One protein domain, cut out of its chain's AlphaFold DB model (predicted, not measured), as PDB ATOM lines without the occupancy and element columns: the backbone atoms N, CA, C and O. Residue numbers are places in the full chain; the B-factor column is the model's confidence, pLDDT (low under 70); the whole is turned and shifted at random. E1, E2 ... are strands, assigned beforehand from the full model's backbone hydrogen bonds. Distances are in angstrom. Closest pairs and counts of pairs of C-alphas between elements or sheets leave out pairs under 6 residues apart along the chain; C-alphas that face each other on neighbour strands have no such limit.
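AT A GLANCE: This is residues 615 to 718 of the 1169 residues of an uncharacterized protein of Phycisphaerales bacterium (UniProt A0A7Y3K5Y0). Two antiparallel sheets make a loose sandwich, partly face to face: a twisted four-stranded sheet, E6 - E4 - E3 - E7, and a three-stranded sheet, E1 - E2 - E5. The turn of the E1 and E2 hairpin at one end and the link from E2 to E3 at the other make the length. The printed part has 104 residues, no named helix and seven named strands, E1 to E7 along the chain, in the class all strand. It is compact, with a radius of gyration of the C-alphas of 14.4 A, and spans 48 by 27 by 22 A.

IN THESE COORDINATES: E4, residues 663 to 675, is 28.2 A long and bends by 79 degrees at residue 666. Beside it are E3, residues 652 to 658, 19.2 A, and E6, residues 695 to 699, 12.5 A. E7, residues 712 to 717, is 15.1 A long and ends at C-alpha 717 (-29.395, 19.992, -46.725). E1, residues 615 to 624, 26.0 A, begins at C-alpha 615 (-28.653, 24.906, -36.245). E2, residues 630 to 640, 28.5 A, bends by 64 degrees at residue 633; E5, residues 680 to 684, is 12.9 A.

HOW THE PARTS SIT: E4 and E3 form a hairpin, with N 654 and O 669 2.9 A apart. E4 pairs with E6 over residues 671 to 675, N 672 to O 698 being 2.8 A. E3 and E7 have N 655 and O 715 at 2.9 A. In the other sheet, E1 and E2 form a hairpin with N 621 and O 634 within hydrogen-bond range at 2.8 A, and the antiparallel neighbours E2 and E5 have N 639 and O 681 within hydrogen-bond range at 2.8 A. Between the sheets, the closest C-alphas of E5 and E6, Ala 681 and Val 695, are 6.4 A apart; E1 and E7 are only just apart, at 8.0 A.

THE WHOLE: The C-alphas farthest apart, Thr 627 and Gln 644, are 49.2 A apart. The printed part has no cut. The links E2 to E3 and E6 to E7 are long. Mean pLDDT of the printed part is 80.1; residues 686 to 703 and 707 to 710 are under 70.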
ATOM      1  N   ILE A 615     -27.512  25.157 -37.129       81.81
ATOM      2  CA  ILE A 615     -28.653  24.906 -36.245       81.81
ATOM      3  C   ILE A 615     -28.159  25.250 -34.834       81.81
ATOM      4  O   ILE A 615     -27.346  24.521 -34.272       81.81
ATOM      5  N   GLU A 616     -28.573  26.407 -34.321       88.50
ATOM      6  CA  GLU A 616     -28.180  26.918 -33.002       88.50
ATOM      7  C   GLU A 616     -29.063  26.319 -31.904       88.50
ATOM      8  O   GLU A 616     -28.570  25.943 -30.846       88.50
ATOM      9  N   GLU A 617     -30.360  26.175 -32.178       87.94
ATOM     10  CA  GLU A 617     -31.343  25.658 -31.229       87.94
ATOM     11  C   GLU A 617     -32.454  24.888 -31.959       87.94
ATOM     12  O   GLU A 617     -32.861  25.242 -33.070       87.94
ATOM     13  N   VAL A 618     -32.966  23.835 -31.315       88.50
ATOM     14  CA  VAL A 618     -34.191  23.130 -31.715       88.50
ATOM     15  C   VAL A 618     -35.116  23.084 -30.503       88.50
ATOM     16  O   VAL A 618     -34.921  22.285 -29.588       88.50
ATOM     17  N   ALA A 619     -36.126  23.948 -30.488       88.38
ATOM     18  CA  ALA A 619     -37.152  23.967 -29.456       88.38
ATOM     19  C   ALA A 619     -38.302  23.029 -29.847       88.38
ATOM     20  O   ALA A 619     -38.754  23.029 -30.992       88.38
ATOM     21  N   VAL A 620     -38.806  22.232 -28.900       86.12
ATOM     22  CA  VAL A 620     -39.928  21.312 -29.146       86.12
ATOM     23  C   VAL A 620     -40.918  21.357 -27.986       86.12
ATOM     24  O   VAL A 620     -40.614  20.950 -26.865       86.12
ATOM     25  N   ASN A 621     -42.132  21.823 -28.266       87.25
ATOM     26  CA  ASN A 621     -43.264  21.785 -27.351       87.25
ATOM     27  C   ASN A 621     -43.945  20.410 -27.438       87.25
ATOM     28  O   ASN A 621     -44.746  20.162 -28.343       87.25
ATOM     29  N   ALA A 622     -43.612  19.513 -26.511       84.62
ATOM     30  CA  ALA A 622     -44.241  18.202 -26.389       84.62
ATOM     31  C   ALA A 622     -45.371  18.223 -25.349       84.62
ATOM     32  O   ALA A 622     -45.157  18.582 -24.191       84.62
ATOM     33  N   SER A 623     -46.557  17.754 -25.732       86.12
ATOM     34  CA  SER A 623     -47.604  17.361 -24.787       86.12
ATOM     35  C   SER A 623     -47.579  15.848 -24.554       86.12
ATOM     36  O   SER A 623     -47.055  15.088 -25.369       86.12
ATOM     37  N   ARG A 624     -48.129  15.385 -23.426       84.75
ATOM     38  CA  ARG A 624     -48.284  13.953 -23.136       84.75
ATOM     39  C   ARG A 624     -49.764  13.614 -23.023       84.75
ATOM     40  O   ARG A 624     -50.479  14.230 -22.236       84.75
ATOM     41  N   SER A 625     -50.221  12.643 -23.806       86.56
ATOM     42  CA  SER A 625     -51.591  12.141 -23.740       86.56
ATOM     43  C   SER A 625     -51.855  11.411 -22.416       86.56
ATOM     44  O   SER A 625     -50.935  10.953 -21.732       86.56
ATOM     45  N   SER A 626     -53.132  11.202 -22.089       86.62
ATOM     46  CA  SER A 626     -53.545  10.354 -20.959       86.62
ATOM     47  C   SER A 626     -53.135   8.880 -21.108       86.62
ATOM     48  O   SER A 626     -53.102   8.159 -20.116       86.62
ATOM     49  N   THR A 627     -52.775   8.432 -22.318       87.31
ATOM     50  CA  THR A 627     -52.192   7.104 -22.589       87.31
ATOM     51  C   THR A 627     -50.667   7.071 -22.429       87.31
ATOM     52  O   THR A 627     -50.042   6.060 -22.732       87.31
ATOM     53  N   GLY A 628     -50.045   8.166 -21.978       81.50
ATOM     54  CA  GLY A 628     -48.598   8.275 -21.780       81.50
ATOM     55  C   GLY A 628     -47.795   8.529 -23.061       81.50
ATOM     56  O   GLY A 628     -46.570   8.651 -22.983       81.50
ATOM     57  N   THR A 629     -48.457   8.645 -24.213       82.62
ATOM     58  CA  THR A 629     -47.850   8.941 -25.515       82.62
ATOM     59  C   THR A 629     -47.388  10.396 -25.551       82.62
ATOM     60  O   THR A 629     -48.160  11.291 -25.216       82.62
ATOM     61  N   LEU A 630     -46.140  10.650 -25.950       75.00
ATOM     62  CA  LEU A 630     -45.672  12.008 -26.240       75.00
ATOM     63  C   LEU A 630     -46.121  12.413 -27.645       75.00
ATOM     64  O   LEU A 630     -45.933  11.646 -28.587       75.00
ATOM     65  N   THR A 631     -46.684  13.612 -27.760       79.94
ATOM     66  CA  THR A 631     -47.097  14.252 -29.009       79.94
ATOM     67  C   THR A 631     -46.406  15.601 -29.114       79.94
ATOM     68  O   THR A 631     -46.556  16.453 -28.238       79.94
ATOM     69  N   PHE A 632     -45.631  15.795 -30.175       80.56
ATOM     70  CA  PHE A 632     -45.045  17.092 -30.494       80.56
ATOM     71  C   PHE A 632     -46.134  17.986 -31.097       80.56
ATOM     72  O   PHE A 632     -46.826  17.572 -32.024       80.56
ATOM     73  N   ASN A 633     -46.328  19.168 -30.509       80.75
ATOM     74  CA  ASN A 633     -47.396  20.103 -30.874       80.75
ATOM     75  C   ASN A 633     -46.865  21.270 -31.722       80.75
ATOM     76  O   ASN A 633     -47.525  21.687 -32.670       80.75
ATOM     77  N   ASN A 634     -45.694  21.796 -31.339       83.56
ATOM     78  CA  ASN A 634     -44.963  22.822 -32.077       83.56
ATOM     79  C   ASN A 634     -43.455  22.522 -31.997       83.56
ATOM     80  O   ASN A 634     -42.905  22.457 -30.894       83.56
ATOM     81  N   CYS A 635     -42.764  22.452 -33.126       84.56
ATOM     82  CA  CYS A 635     -41.321  22.665 -33.220       84.56
ATOM     83  C   CYS A 635     -40.955  24.143 -33.454       84.56
ATOM     84  O   CYS A 635     -41.752  24.915 -33.994       84.56
ATOM     85  N   ALA A 636     -39.706  24.505 -33.170       89.88
ATOM     86  CA  ALA A 636     -39.008  25.604 -33.827       89.88
ATOM     87  C   ALA A 636     -37.522  25.261 -34.022       89.88
ATOM     88  O   ALA A 636     -36.899  24.668 -33.143       89.88
ATOM     89  N   VAL A 637     -36.944  25.644 -35.162       92.62
ATOM     90  CA  VAL A 637     -35.521  25.446 -35.483       92.62
ATOM     91  C   VAL A 637     -34.872  26.798 -35.756       92.62
ATOM     92  O   VAL A 637     -35.314  27.531 -36.641       92.62
ATOM     93  N   VAL A 638     -33.821  27.127 -35.008       93.94
ATOM     94  CA  VAL A 638     -33.078  28.388 -35.129       93.94
ATOM     95  C   VAL A 638     -31.825  28.159 -35.969       93.94
ATOM     96  O   VAL A 638     -30.968  27.358 -35.599       93.94
ATOM     97  N   LEU A 639     -31.703  28.869 -37.094       94.19
ATOM     98  CA  LEU A 639     -30.483  28.915 -37.900       94.19
ATOM     99  C   LEU A 639     -29.715  30.216 -37.638       94.19
ATOM    100  O   LEU A 639     -30.220  31.290 -37.960       94.19
ATOM    101  N   TYR A 640     -28.485  30.131 -37.133       93.31
ATOM    102  CA  TYR A 640     -27.605  31.279 -36.896       93.31
ATOM    103  C   TYR A 640     -26.530  31.424 -37.980       93.31
ATOM    104  O   TYR A 640     -25.913  30.450 -38.422       93.31
ATOM    105  N   ASN A 641     -26.268  32.667 -38.392       93.31
ATOM    106  CA  ASN A 641     -25.155  33.007 -39.271       93.31
ATOM    107  C   ASN A 641     -23.967  33.583 -38.466       93.31
ATOM    108  O   ASN A 641     -23.989  34.767 -38.116       93.31
ATOM    109  N   PRO A 642     -22.891  32.806 -38.231       89.00
ATOM    110  CA  PRO A 642     -21.713  33.269 -37.493       89.00
ATOM    111  C   PRO A 642     -20.790  34.180 -38.324       89.00
ATOM    112  O   PRO A 642     -19.898  34.828 -37.772       89.00
ATOM    113  N   PHE A 643     -20.947  34.200 -39.652       89.56
ATOM    114  CA  PHE A 643     -20.003  34.829 -40.571       89.56
ATOM    115  C   PHE A 643     -20.251  36.338 -40.709       89.56
ATOM    116  O   PHE A 643     -21.296  36.874 -40.342       89.56
ATOM    117  N   GLN A 644     -19.263  37.037 -41.273       90.50
ATOM    118  CA  GLN A 644     -19.366  38.464 -41.605       90.50
ATOM    119  C   GLN A 644     -20.072  38.721 -42.951       90.50
ATOM    120  O   GLN A 644     -20.317  39.869 -43.312       90.50
ATOM    121  N   THR A 645     -20.415  37.662 -43.689       91.62
ATOM    122  CA  THR A 645     -21.149  37.695 -44.959       91.62
ATOM    123  C   THR A 645     -22.550  37.109 -44.789       91.62
ATOM    124  O   THR A 645     -22.783  36.252 -43.939       91.62
ATOM    125  N   ALA A 646     -23.515  37.594 -45.572       91.38
ATOM    126  CA  ALA A 646     -24.888  37.103 -45.517       91.38
ATOM    127  C   ALA A 646     -25.002  35.729 -46.206       91.38
ATOM    128  O   ALA A 646     -24.548  35.566 -47.339       91.38
ATOM    129  N   ILE A 647     -25.623  34.747 -45.547       92.44
ATOM    130  CA  ILE A 647     -25.856  33.414 -46.118       92.44
ATOM    131  C   ILE A 647     -27.194  33.422 -46.845       92.44
ATOM    132  O   ILE A 647     -28.234  33.599 -46.210       92.44
ATOM    133  N   SER A 648     -27.191  33.157 -48.153       93.31
ATOM    134  CA  SER A 648     -28.438  32.839 -48.849       93.31
ATOM    135  C   SER A 648     -28.871  31.402 -48.553       93.31
ATOM    136  O   SER A 648     -28.125  30.445 -48.776       93.31
ATOM    137  N   LEU A 649     -30.111  31.284 -48.087       91.81
ATOM    138  CA  LEU A 649     -30.855  30.042 -47.914       91.81
ATOM    139  C   LEU A 649     -31.542  29.591 -49.211       91.81
ATOM    140  O   LEU A 649     -32.178  28.548 -49.219       91.81
ATOM    141  N   SER A 650     -31.416  30.339 -50.315       91.12
ATOM    142  CA  SER A 650     -31.944  29.910 -51.613       91.12
ATOM    143  C   SER A 650     -31.348  28.560 -52.023       91.12
ATOM    144  O   SER A 650     -30.125  28.397 -52.058       91.12
ATOM    145  N   GLY A 651     -32.217  27.585 -52.305       89.94
ATOM    146  CA  GLY A 651     -31.799  26.213 -52.576       89.94
ATOM    147  C   GLY A 651     -31.247  25.498 -51.341       89.94
ATOM    148  O   GLY A 651     -30.219  24.838 -51.440       89.94
ATOM    149  N   TRP A 652     -31.911  25.612 -50.191       92.12
ATOM    150  CA  TRP A 652     -31.697  24.739 -49.036       92.12
ATOM    151  C   TRP A 652     -33.030  24.143 -48.573       92.12
ATOM    152  O   TRP A 652     -34.096  24.723 -48.774       92.12
ATOM    153  N   TYR A 653     -32.964  22.980 -47.936       91.31
ATOM    154  CA  TYR A 653     -34.110  22.269 -47.388       91.31
ATOM    155  C   TYR A 653     -33.818  21.851 -45.954       91.31
ATOM    156  O   TYR A 653     -32.750  21.296 -45.680       91.31
ATOM    157  N   LEU A 654     -34.786  22.033 -45.061       92.00
ATOM    158  CA  LEU A 654     -34.787  21.312 -43.794       92.00
ATOM    159  C   LEU A 654     -35.469  19.954 -43.995       92.00
ATOM    160  O   LEU A 654     -36.497  19.849 -44.671       92.00
ATOM    161  N   ARG A 655     -34.885  18.901 -43.428       89.62
ATOM    162  CA  ARG A 655     -35.410  17.532 -43.459       89.62
ATOM    163  C   ARG A 655     -35.316  16.917 -42.071       89.62
ATOM    164  O   ARG A 655     -34.370  17.186 -41.336       89.62
ATOM    165  N   LEU A 656     -36.262  16.045 -41.743       87.06
ATOM    166  CA  LEU A 656     -36.166  15.180 -40.571       87.06
ATOM    167  C   LEU A 656     -35.604  13.832 -41.022       87.06
ATOM    168  O   LEU A 656     -36.054  13.280 -42.024       87.06
ATOM    169  N   TYR A 657     -34.603  13.316 -40.318       86.62
ATOM    170  CA  TYR A 657     -33.989  12.016 -40.569       86.62
ATOM    171  C   TYR A 657     -34.278  11.086 -39.392       86.62
ATOM    172  O   TYR A 657     -33.909  11.375 -38.255       86.62
ATOM    173  N   SER A 658     -34.950   9.968 -39.656       85.19
ATOM    174  CA  SER A 658     -35.259   8.958 -38.647       85.19
ATOM    175  C   SER A 658     -34.082   7.998 -38.514       85.19
ATOM    176  O   SER A 658     -33.834   7.165 -39.390       85.19
ATOM    177  N   ALA A 659     -33.375   8.075 -37.385       75.19
ATOM    178  CA  ALA A 659     -32.266   7.173 -37.082       75.19
ATOM    179  C   ALA A 659     -32.724   5.704 -36.971       75.19
ATOM    180  O   ALA A 659     -31.941   4.790 -37.216       75.19
ATOM    181  N   THR A 660     -34.001   5.473 -36.648       79.19
ATOM    182  CA  THR A 660     -34.611   4.138 -36.532       79.19
ATOM    183  C   THR A 660     -34.879   3.477 -37.887       79.19
ATOM    184  O   THR A 660     -34.831   2.255 -37.982       79.19
ATOM    185  N   THR A 661     -35.163   4.256 -38.939       83.31
ATOM    186  CA  THR A 661     -35.464   3.730 -40.289       83.31
ATOM    187  C   THR A 661     -34.350   3.976 -41.306       83.31
ATOM    188  O   THR A 661     -34.416   3.448 -42.413       83.31
ATOM    189  N   GLY A 662     -33.341   4.782 -40.963       86.19
ATOM    190  CA  GLY A 662     -32.251   5.159 -41.864       86.19
ATOM    191  C   GLY A 662     -32.686   6.055 -43.030       86.19
ATOM    192  O   GLY A 662     -31.980   6.138 -44.033       86.19
ATOM    193  N   GLN A 663     -33.862   6.690 -42.941       85.50
ATOM    194  CA  GLN A 663     -34.456   7.468 -44.031       85.50
ATOM    195  C   GLN A 663     -34.969   8.834 -43.573       85.50
ATOM    196  O   GLN A 663     -35.318   9.043 -42.409       85.50
ATOM    197  N   TYR A 664     -35.051   9.759 -44.530       84.44
ATOM    198  CA  TYR A 664     -35.722  11.040 -44.339       84.44
ATOM    199  C   TYR A 664     -37.239  10.841 -44.230       84.44
ATOM    200  O   TYR A 664     -37.840  10.140 -45.041       84.44
ATOM    201  N   THR A 665     -37.852  11.469 -43.232       79.94
ATOM    202  CA  THR A 665     -39.288  11.413 -42.946       79.94
ATOM    203  C   THR A 665     -39.943  12.757 -43.249       79.94
ATOM    204  O   THR A 665     -39.462  13.790 -42.784       79.94
ATOM    205  N   GLY A 666     -41.067  12.727 -43.969       82.62
ATOM    206  CA  GLY A 666     -41.781  13.928 -44.409       82.62
ATOM    207  C   GLY A 666     -41.220  14.536 -45.700       82.62
ATOM    208  O   GLY A 666     -40.151  14.156 -46.185       82.62
ATOM    209  N   SER A 667     -41.964  15.480 -46.275       84.00
ATOM    210  CA  SER A 667     -41.509  16.248 -47.439       84.00
ATOM    211  C   SER A 667     -40.370  17.198 -47.042       84.00
ATOM    212  O   SER A 667     -40.457  17.823 -45.985       84.00
ATOM    213  N   PRO A 668     -39.320  17.370 -47.869       87.00
ATOM    214  CA  PRO A 668     -38.300  18.386 -47.625       87.00
ATOM    215  C   PRO A 668     -38.923  19.784 -47.603       87.00
ATOM    216  O   PRO A 668     -39.500  20.209 -48.603       87.00
ATOM    217  N   VAL A 669     -38.776  20.517 -46.500       88.75
ATOM    218  CA  VAL A 669     -39.265  21.897 -46.423       88.75
ATOM    219  C   VAL A 669     -38.244  22.814 -47.068       88.75
ATOM    220  O   VAL A 669     -37.138  22.975 -46.549       88.75
ATOM    221  N   ALA A 670     -38.619  23.405 -48.201       88.75
ATOM    222  CA  ALA A 670     -37.837  24.442 -48.848       88.75
ATOM    223  C   ALA A 670     -37.735  25.653 -47.913       88.75
ATOM    224  O   ALA A 670     -38.743  26.267 -47.552       88.75
ATOM    225  N   ILE A 671     -36.506  25.996 -47.533       91.00
ATOM    226  CA  ILE A 671     -36.199  27.277 -46.904       91.00
ATOM    227  C   ILE A 671     -35.582  28.190 -47.963       91.00
ATOM    228  O   ILE A 671     -34.954  27.744 -48.921       91.00
ATOM    229  N   SER A 672     -35.814  29.488 -47.827       89.62
ATOM    230  CA  SER A 672     -35.450  30.482 -48.833       89.62
ATOM    231  C   SER A 672     -35.103  31.818 -48.182       89.62
ATOM    232  O   SER A 672     -35.362  32.036 -46.997       89.62
ATOM    233  N   GLY A 673     -34.498  32.713 -48.964       91.94
ATOM    234  CA  GLY A 673     -34.105  34.045 -48.506       91.94
ATOM    235  C   GLY A 673     -32.652  34.124 -48.030       91.94
ATOM    236  O   GLY A 673     -31.780  33.466 -48.604       91.94
ATOM    237  N   THR A 674     -32.379  34.956 -47.023       91.94
ATOM    238  CA  THR A 674     -31.020  35.304 -46.576       91.94
ATOM    239  C   THR A 674     -30.950  35.585 -45.071       91.94
ATOM    240  O   THR A 674     -31.677  36.441 -44.560       91.94
ATOM    241  N   ILE A 675     -30.009  34.930 -44.382       93.38
ATOM    242  CA  ILE A 675     -29.610  35.248 -43.003       93.38
ATOM    243  C   ILE A 675     -28.449  36.247 -43.051       93.38
ATOM    244  O   ILE A 675     -27.362  35.927 -43.542       93.38
ATOM    245  N   ASN A 676     -28.654  37.462 -42.544       93.25
ATOM    246  CA  ASN A 676     -27.598  38.477 -42.486       93.25
ATOM    247  C   ASN A 676     -26.477  38.103 -41.494       93.25
ATOM    248  O   ASN A 676     -26.665  37.213 -40.663       93.25
ATOM    249  N   PRO A 677     -25.298  38.752 -41.574       93.38
ATOM    250  CA  PRO A 677     -24.198  38.527 -40.636       93.38
ATOM    251  C   PRO A 677     -24.652  38.639 -39.178       93.38
ATOM    252  O   PRO A 677     -25.369  39.581 -38.835       93.38
ATOM    253  N   ARG A 678     -24.231  37.703 -38.317       89.94
ATOM    254  CA  ARG A 678     -24.567  37.670 -36.876       89.94
ATOM    255  C   ARG A 678     -26.071  37.764 -36.576       89.94
ATOM    256  O   ARG A 678     -26.470  38.339 -35.567       89.94
ATOM    257  N   SER A 679     -26.901  37.240 -37.474       92.75
ATOM    258  CA  SER A 679     -28.364  37.233 -37.366       92.75
ATOM    259  C   SER A 679     -28.891  35.793 -37.353       92.75
ATOM    260  O   SER A 679     -28.169  34.875 -37.750       92.75
ATOM    261  N   TYR A 680     -30.140  35.591 -36.923       92.31
ATOM    262  CA  TYR A 680     -30.766  34.269 -36.822       92.31
ATOM    263  C   TYR A 680     -32.133  34.200 -37.522       92.31
ATOM    264  O   TYR A 680     -32.884  35.174 -37.543       92.31
ATOM    265  N   ALA A 681     -32.453  33.042 -38.098       90.81
ATOM    266  CA  ALA A 681     -33.742  32.725 -38.708       90.81
ATOM    267  C   ALA A 681     -34.457  31.651 -37.879       90.81
ATOM    268  O   ALA A 681     -33.878  30.592 -37.647       90.81
ATOM    269  N   VAL A 682     -35.700  31.898 -37.457       90.94
ATOM    270  CA  VAL A 682     -36.505  30.927 -36.694       90.94
ATOM    271  C   VAL A 682     -37.546  30.288 -37.609       90.94
ATOM    272  O   VAL A 682     -38.355  30.988 -38.214       90.94
ATOM    273  N   PHE A 683     -37.536  28.960 -37.692       88.06
ATOM    274  CA  PHE A 683     -38.477  28.154 -38.468       88.06
ATOM    275  C   PHE A 683     -39.390  27.372 -37.525       88.06
ATOM    276  O   PHE A 683     -39.024  26.306 -37.036       88.06
ATOM    277  N   GLU A 684     -40.555  27.942 -37.240       86.62
ATOM    278  CA  GLU A 684     -41.609  27.373 -36.393       86.62
ATOM    279  C   GLU A 684     -42.522  26.394 -37.156       86.62
ATOM    280  O   GLU A 684     -42.641  26.443 -38.382       86.62
ATOM    281  N   GLU A 685     -43.220  25.524 -36.424       78.31
ATOM    282  CA  GLU A 685     -44.264  24.667 -36.992       78.31
ATOM    283  C   GLU A 685     -45.543  25.460 -37.300       78.31
ATOM    284  O   GLU A 685     -46.074  26.173 -36.451       78.31
ATOM    285  N   ASN A 686     -46.085  25.273 -38.507       68.44
ATOM    286  CA  ASN A 686     -47.378  25.806 -38.963       68.44
ATOM    287  C   ASN A 686     -47.535  27.346 -39.014       68.44
ATOM    288  O   ASN A 686     -48.587  27.819 -39.448       68.44
ATOM    289  N   SER A 687     -46.519  28.136 -38.654       59.16
ATOM    290  CA  SER A 687     -46.474  29.589 -38.871       59.16
ATOM    291  C   SER A 687     -45.536  29.962 -40.032       59.16
ATOM    292  O   SER A 687     -44.671  29.193 -40.448       59.16
ATOM    293  N   SER A 688     -45.721  31.157 -40.605       54.25
ATOM    294  CA  SER A 688     -44.671  31.770 -41.432       54.25
ATOM    295  C   SER A 688     -43.548  32.250 -40.503       54.25
ATOM    296  O   SER A 688     -43.875  32.826 -39.467       54.25
ATOM    297  N   PRO A 689     -42.260  32.044 -40.841       51.34
ATOM    298  CA  PRO A 689     -41.154  32.199 -39.895       51.34
ATOM    299  C   PRO A 689     -41.121  33.581 -39.230       51.34
ATOM    300  O   PRO A 689     -41.115  34.615 -39.904       51.34
ATOM    301  N   THR A 690     -41.085  33.588 -37.897       49.06
ATOM    302  CA  THR A 690     -41.164  34.805 -37.083       49.06
ATOM    303  C   THR A 690     -39.840  35.564 -37.131       49.06
ATOM    304  O   THR A 690     -38.897  35.290 -36.389       49.06
ATOM    305  N   ILE A 691     -39.755  36.534 -38.044       48.44
ATOM    306  CA  ILE A 691     -38.548  37.335 -38.276       48.44
ATOM    307  C   ILE A 691     -38.250  38.232 -37.064       48.44
ATOM    308  O   ILE A 691     -38.869  39.282 -36.867       48.44
ATOM    309  N   ALA A 692     -37.223  37.860 -36.300       45.31
ATOM    310  CA  ALA A 692     -36.469  38.813 -35.498       45.31
ATOM    311  C   ALA A 692     -35.676  39.763 -36.416       45.31
ATOM    312  O   ALA A 692     -35.309  39.419 -37.542       45.31
ATOM    313  N   THR A 693     -35.430  40.990 -35.954       49.16
ATOM    314  CA  THR A 693     -34.893  42.082 -36.782       49.16
ATOM    315  C   THR A 693     -33.646  41.703 -37.588       49.16
ATOM    316  O   THR A 693     -32.654  41.258 -37.022       49.16
ATOM    317  N   ALA A 694     -33.691  42.025 -38.889       48.66
ATOM    318  CA  ALA A 694     -32.631  41.874 -39.895       48.66
ATOM    319  C   ALA A 694     -32.462  40.499 -40.578       48.66
ATOM    320  O   ALA A 694     -31.404  40.249 -41.149       48.66
ATOM    321  N   VAL A 695     -33.494  39.653 -40.659       53.34
ATOM    322  CA  VAL A 695     -33.486  38.464 -41.542       53.34
ATOM    323  C   VAL A 695     -34.636  38.498 -42.546       53.34
ATOM    324  O   VAL A 695     -35.761  38.829 -42.195       53.34
ATOM    325  N   THR A 696     -34.363  38.127 -43.798       59.19
ATOM    326  CA  THR A 696     -35.394  37.956 -44.834       59.19
ATOM    327  C   THR A 696     -35.413  36.486 -45.218       59.19
ATOM    328  O   THR A 696     -34.840  36.115 -46.238       59.19
ATOM    329  N   ALA A 697     -35.993  35.640 -44.366       56.66
ATOM    330  CA  ALA A 697     -36.079  34.197 -44.577       56.66
ATOM    331  C   ALA A 697     -37.542  33.748 -44.629       56.66
ATOM    332  O   ALA A 697     -38.373  34.235 -43.868       56.66
ATOM    333  N   THR A 698     -37.839  32.804 -45.518       54.84
ATOM    334  CA  THR A 698     -39.179  32.244 -45.727       54.84
ATOM    335  C   THR A 698     -39.078  30.736 -45.907       54.84
ATOM    336  O   THR A 698     -38.334  30.266 -46.766       54.84
ATOM    337  N   ALA A 699     -39.818  29.972 -45.108       56.56
ATOM    338  CA  ALA A 699     -40.070  28.560 -45.373       56.56
ATOM    339  C   ALA A 699     -41.415  28.408 -46.082       56.56
ATOM    340  O   ALA A 699     -42.366  29.131 -45.776       56.56
ATOM    341  N   GLU A 700     -41.499  27.446 -46.993       59.91
ATOM    342  CA  GLU A 700     -42.787  26.947 -47.464       59.91
ATOM    343  C   GLU A 700     -43.436  26.111 -46.346       59.91
ATOM    344  O   GLU A 700     -42.764  25.372 -45.624       59.91
ATOM    345  N   SER A 701     -44.744  26.261 -46.133       52.59
ATOM    346  CA  SER A 701     -45.433  25.678 -44.977       52.59
ATOM    347  C   SER A 701     -45.512  24.147 -45.063       52.59
ATOM    348  O   SER A 701     -46.240  23.628 -45.910       52.59
ATOM    349  N   GLY A 702     -44.832  23.418 -44.168       58.53
ATOM    350  CA  GLY A 702     -44.944  21.950 -44.151       58.53
ATOM    351  C   GLY A 702     -44.042  21.158 -43.199       58.53
ATOM    352  O   GLY A 702     -43.838  19.972 -43.441       58.53
ATOM    353  N   LEU A 703     -43.483  21.761 -42.143       63.88
ATOM    354  CA  LEU A 703     -42.465  21.120 -41.287       63.88
ATOM    355  C   LEU A 703     -43.067  20.204 -40.205       63.88
ATOM    356  O   LEU A 703     -42.738  20.311 -39.032       63.88
ATOM    357  N   ALA A 704     -43.969  19.311 -40.616       70.06
ATOM    358  CA  ALA A 704     -44.702  18.422 -39.722       70.06
ATOM    359  C   ALA A 704     -43.770  17.408 -39.036       70.06
ATOM    360  O   ALA A 704     -43.213  16.520 -39.692       70.06
ATOM    361  N   PHE A 705     -43.636  17.499 -37.714       71.94
ATOM    362  CA  PHE A 705     -42.901  16.499 -36.941       71.94
ATOM    363  C   PHE A 705     -43.737  15.213 -36.770       71.94
ATOM    364  O   PHE A 705     -44.918  15.284 -36.420       71.94
ATOM    365  N   PRO A 706     -43.155  14.012 -36.974       70.25
ATOM    366  CA  PRO A 706     -43.806  12.746 -36.649       70.25
ATOM    367  C   PRO A 706     -44.317  12.730 -35.204       70.25
ATOM    368  O   PRO A 706     -43.541  12.800 -34.252       70.25
ATOM    369  N   THR A 707     -45.633  12.609 -35.038       65.06
ATOM    370  CA  THR A 707     -46.321  12.844 -33.758       65.06
ATOM    371  C   THR A 707     -46.032  11.811 -32.667       65.06
ATOM    372  O   THR A 707     -46.495  12.001 -31.546       65.06
ATOM    373  N   THR A 708     -45.278  10.738 -32.952       65.62
ATOM    374  CA  THR A 708     -44.915   9.700 -31.974       65.62
ATOM    375  C   THR A 708     -43.554   9.038 -32.243       65.62
ATOM    376  O   THR A 708     -43.339   8.447 -33.300       65.62
ATOM    377  N   GLY A 709     -42.702   8.975 -31.214       57.56
ATOM    378  CA  GLY A 709     -41.966   7.744 -30.877       57.56
ATOM    379  C   GLY A 709     -40.715   7.338 -31.671       57.56
ATOM    380  O   GLY A 709     -40.300   6.191 -31.530       57.56
ATOM    381  N   THR A 710     -40.088   8.211 -32.467       61.81
ATOM    382  CA  THR A 710     -38.801   7.906 -33.139       61.81
ATOM    383  C   THR A 710     -37.710   8.922 -32.807       61.81
ATOM    384  O   THR A 710     -37.993  10.079 -32.501       61.81
ATOM    385  N   ALA A 711     -36.448   8.483 -32.859       70.94
ATOM    386  CA  ALA A 711     -35.294   9.366 -32.730       70.94
ATOM    387  C   ALA A 711     -35.071  10.109 -34.057       70.94
ATOM    388  O   ALA A 711     -34.658   9.509 -35.054       70.94
ATOM    389  N   LEU A 712     -35.379  11.406 -34.056       74.12
ATOM    390  CA  LEU A 712     -35.328  12.275 -35.229       74.12
ATOM    391  C   LEU A 712     -34.131  13.222 -35.143       74.12
ATOM    392  O   LEU A 712     -33.962  13.943 -34.164       74.12
ATOM    393  N   GLN A 713     -33.331  13.249 -36.204       84.06
ATOM    394  CA  GLN A 713     -32.266  14.217 -36.419       84.06
ATOM    395  C   GLN A 713     -32.761  15.291 -37.392       84.06
ATOM    396  O   GLN A 713     -33.228  14.973 -38.486       84.06
ATOM    397  N   VAL A 714     -32.641  16.565 -37.018       85.44
ATOM    398  CA  VAL A 714     -32.875  17.681 -37.946       85.44
ATOM    399  C   VAL A 714     -31.649  17.818 -38.850       85.44
ATOM    400  O   VAL A 714     -30.527  17.946 -38.363       85.44
ATOM    401  N   VAL A 715     -31.855  17.781 -40.165       87.69
ATOM    402  CA  VAL A 715     -30.795  17.873 -41.175       87.69
ATOM    403  C   VAL A 715     -31.077  19.054 -42.096       87.69
ATOM    404  O   VAL A 715     -32.101  19.098 -42.778       87.69
ATOM    405  N   LEU A 716     -30.141  20.000 -42.142       90.06
ATOM    406  CA  LEU A 716     -30.124  21.082 -43.118       90.06
ATOM    407  C   LEU A 716     -29.323  20.633 -44.347       90.06
ATOM    408  O   LEU A 716     -28.129  20.365 -44.246       90.06
ATOM    409  N   ALA A 717     -29.979  20.534 -45.502       84.81
ATOM    410  CA  ALA A 717     -29.395  19.992 -46.725       84.81
ATOM    411  C   ALA A 717     -29.571  20.948 -47.911       84.81
ATOM    412  O   ALA A 717     -30.673  21.421 -48.187       84.81
ATOM    413  N   ARG A 718     -28.505  21.171 -48.686       81.50
ATOM    414  CA  ARG A 718     -28.664  21.607 -50.081       81.50
ATOM    415  C   ARG A 718     -29.293  20.474 -50.905       81.50
ATOM    416  O   ARG A 718     -29.086  19.308 -50.567       81.50
TER     417      ARG A 718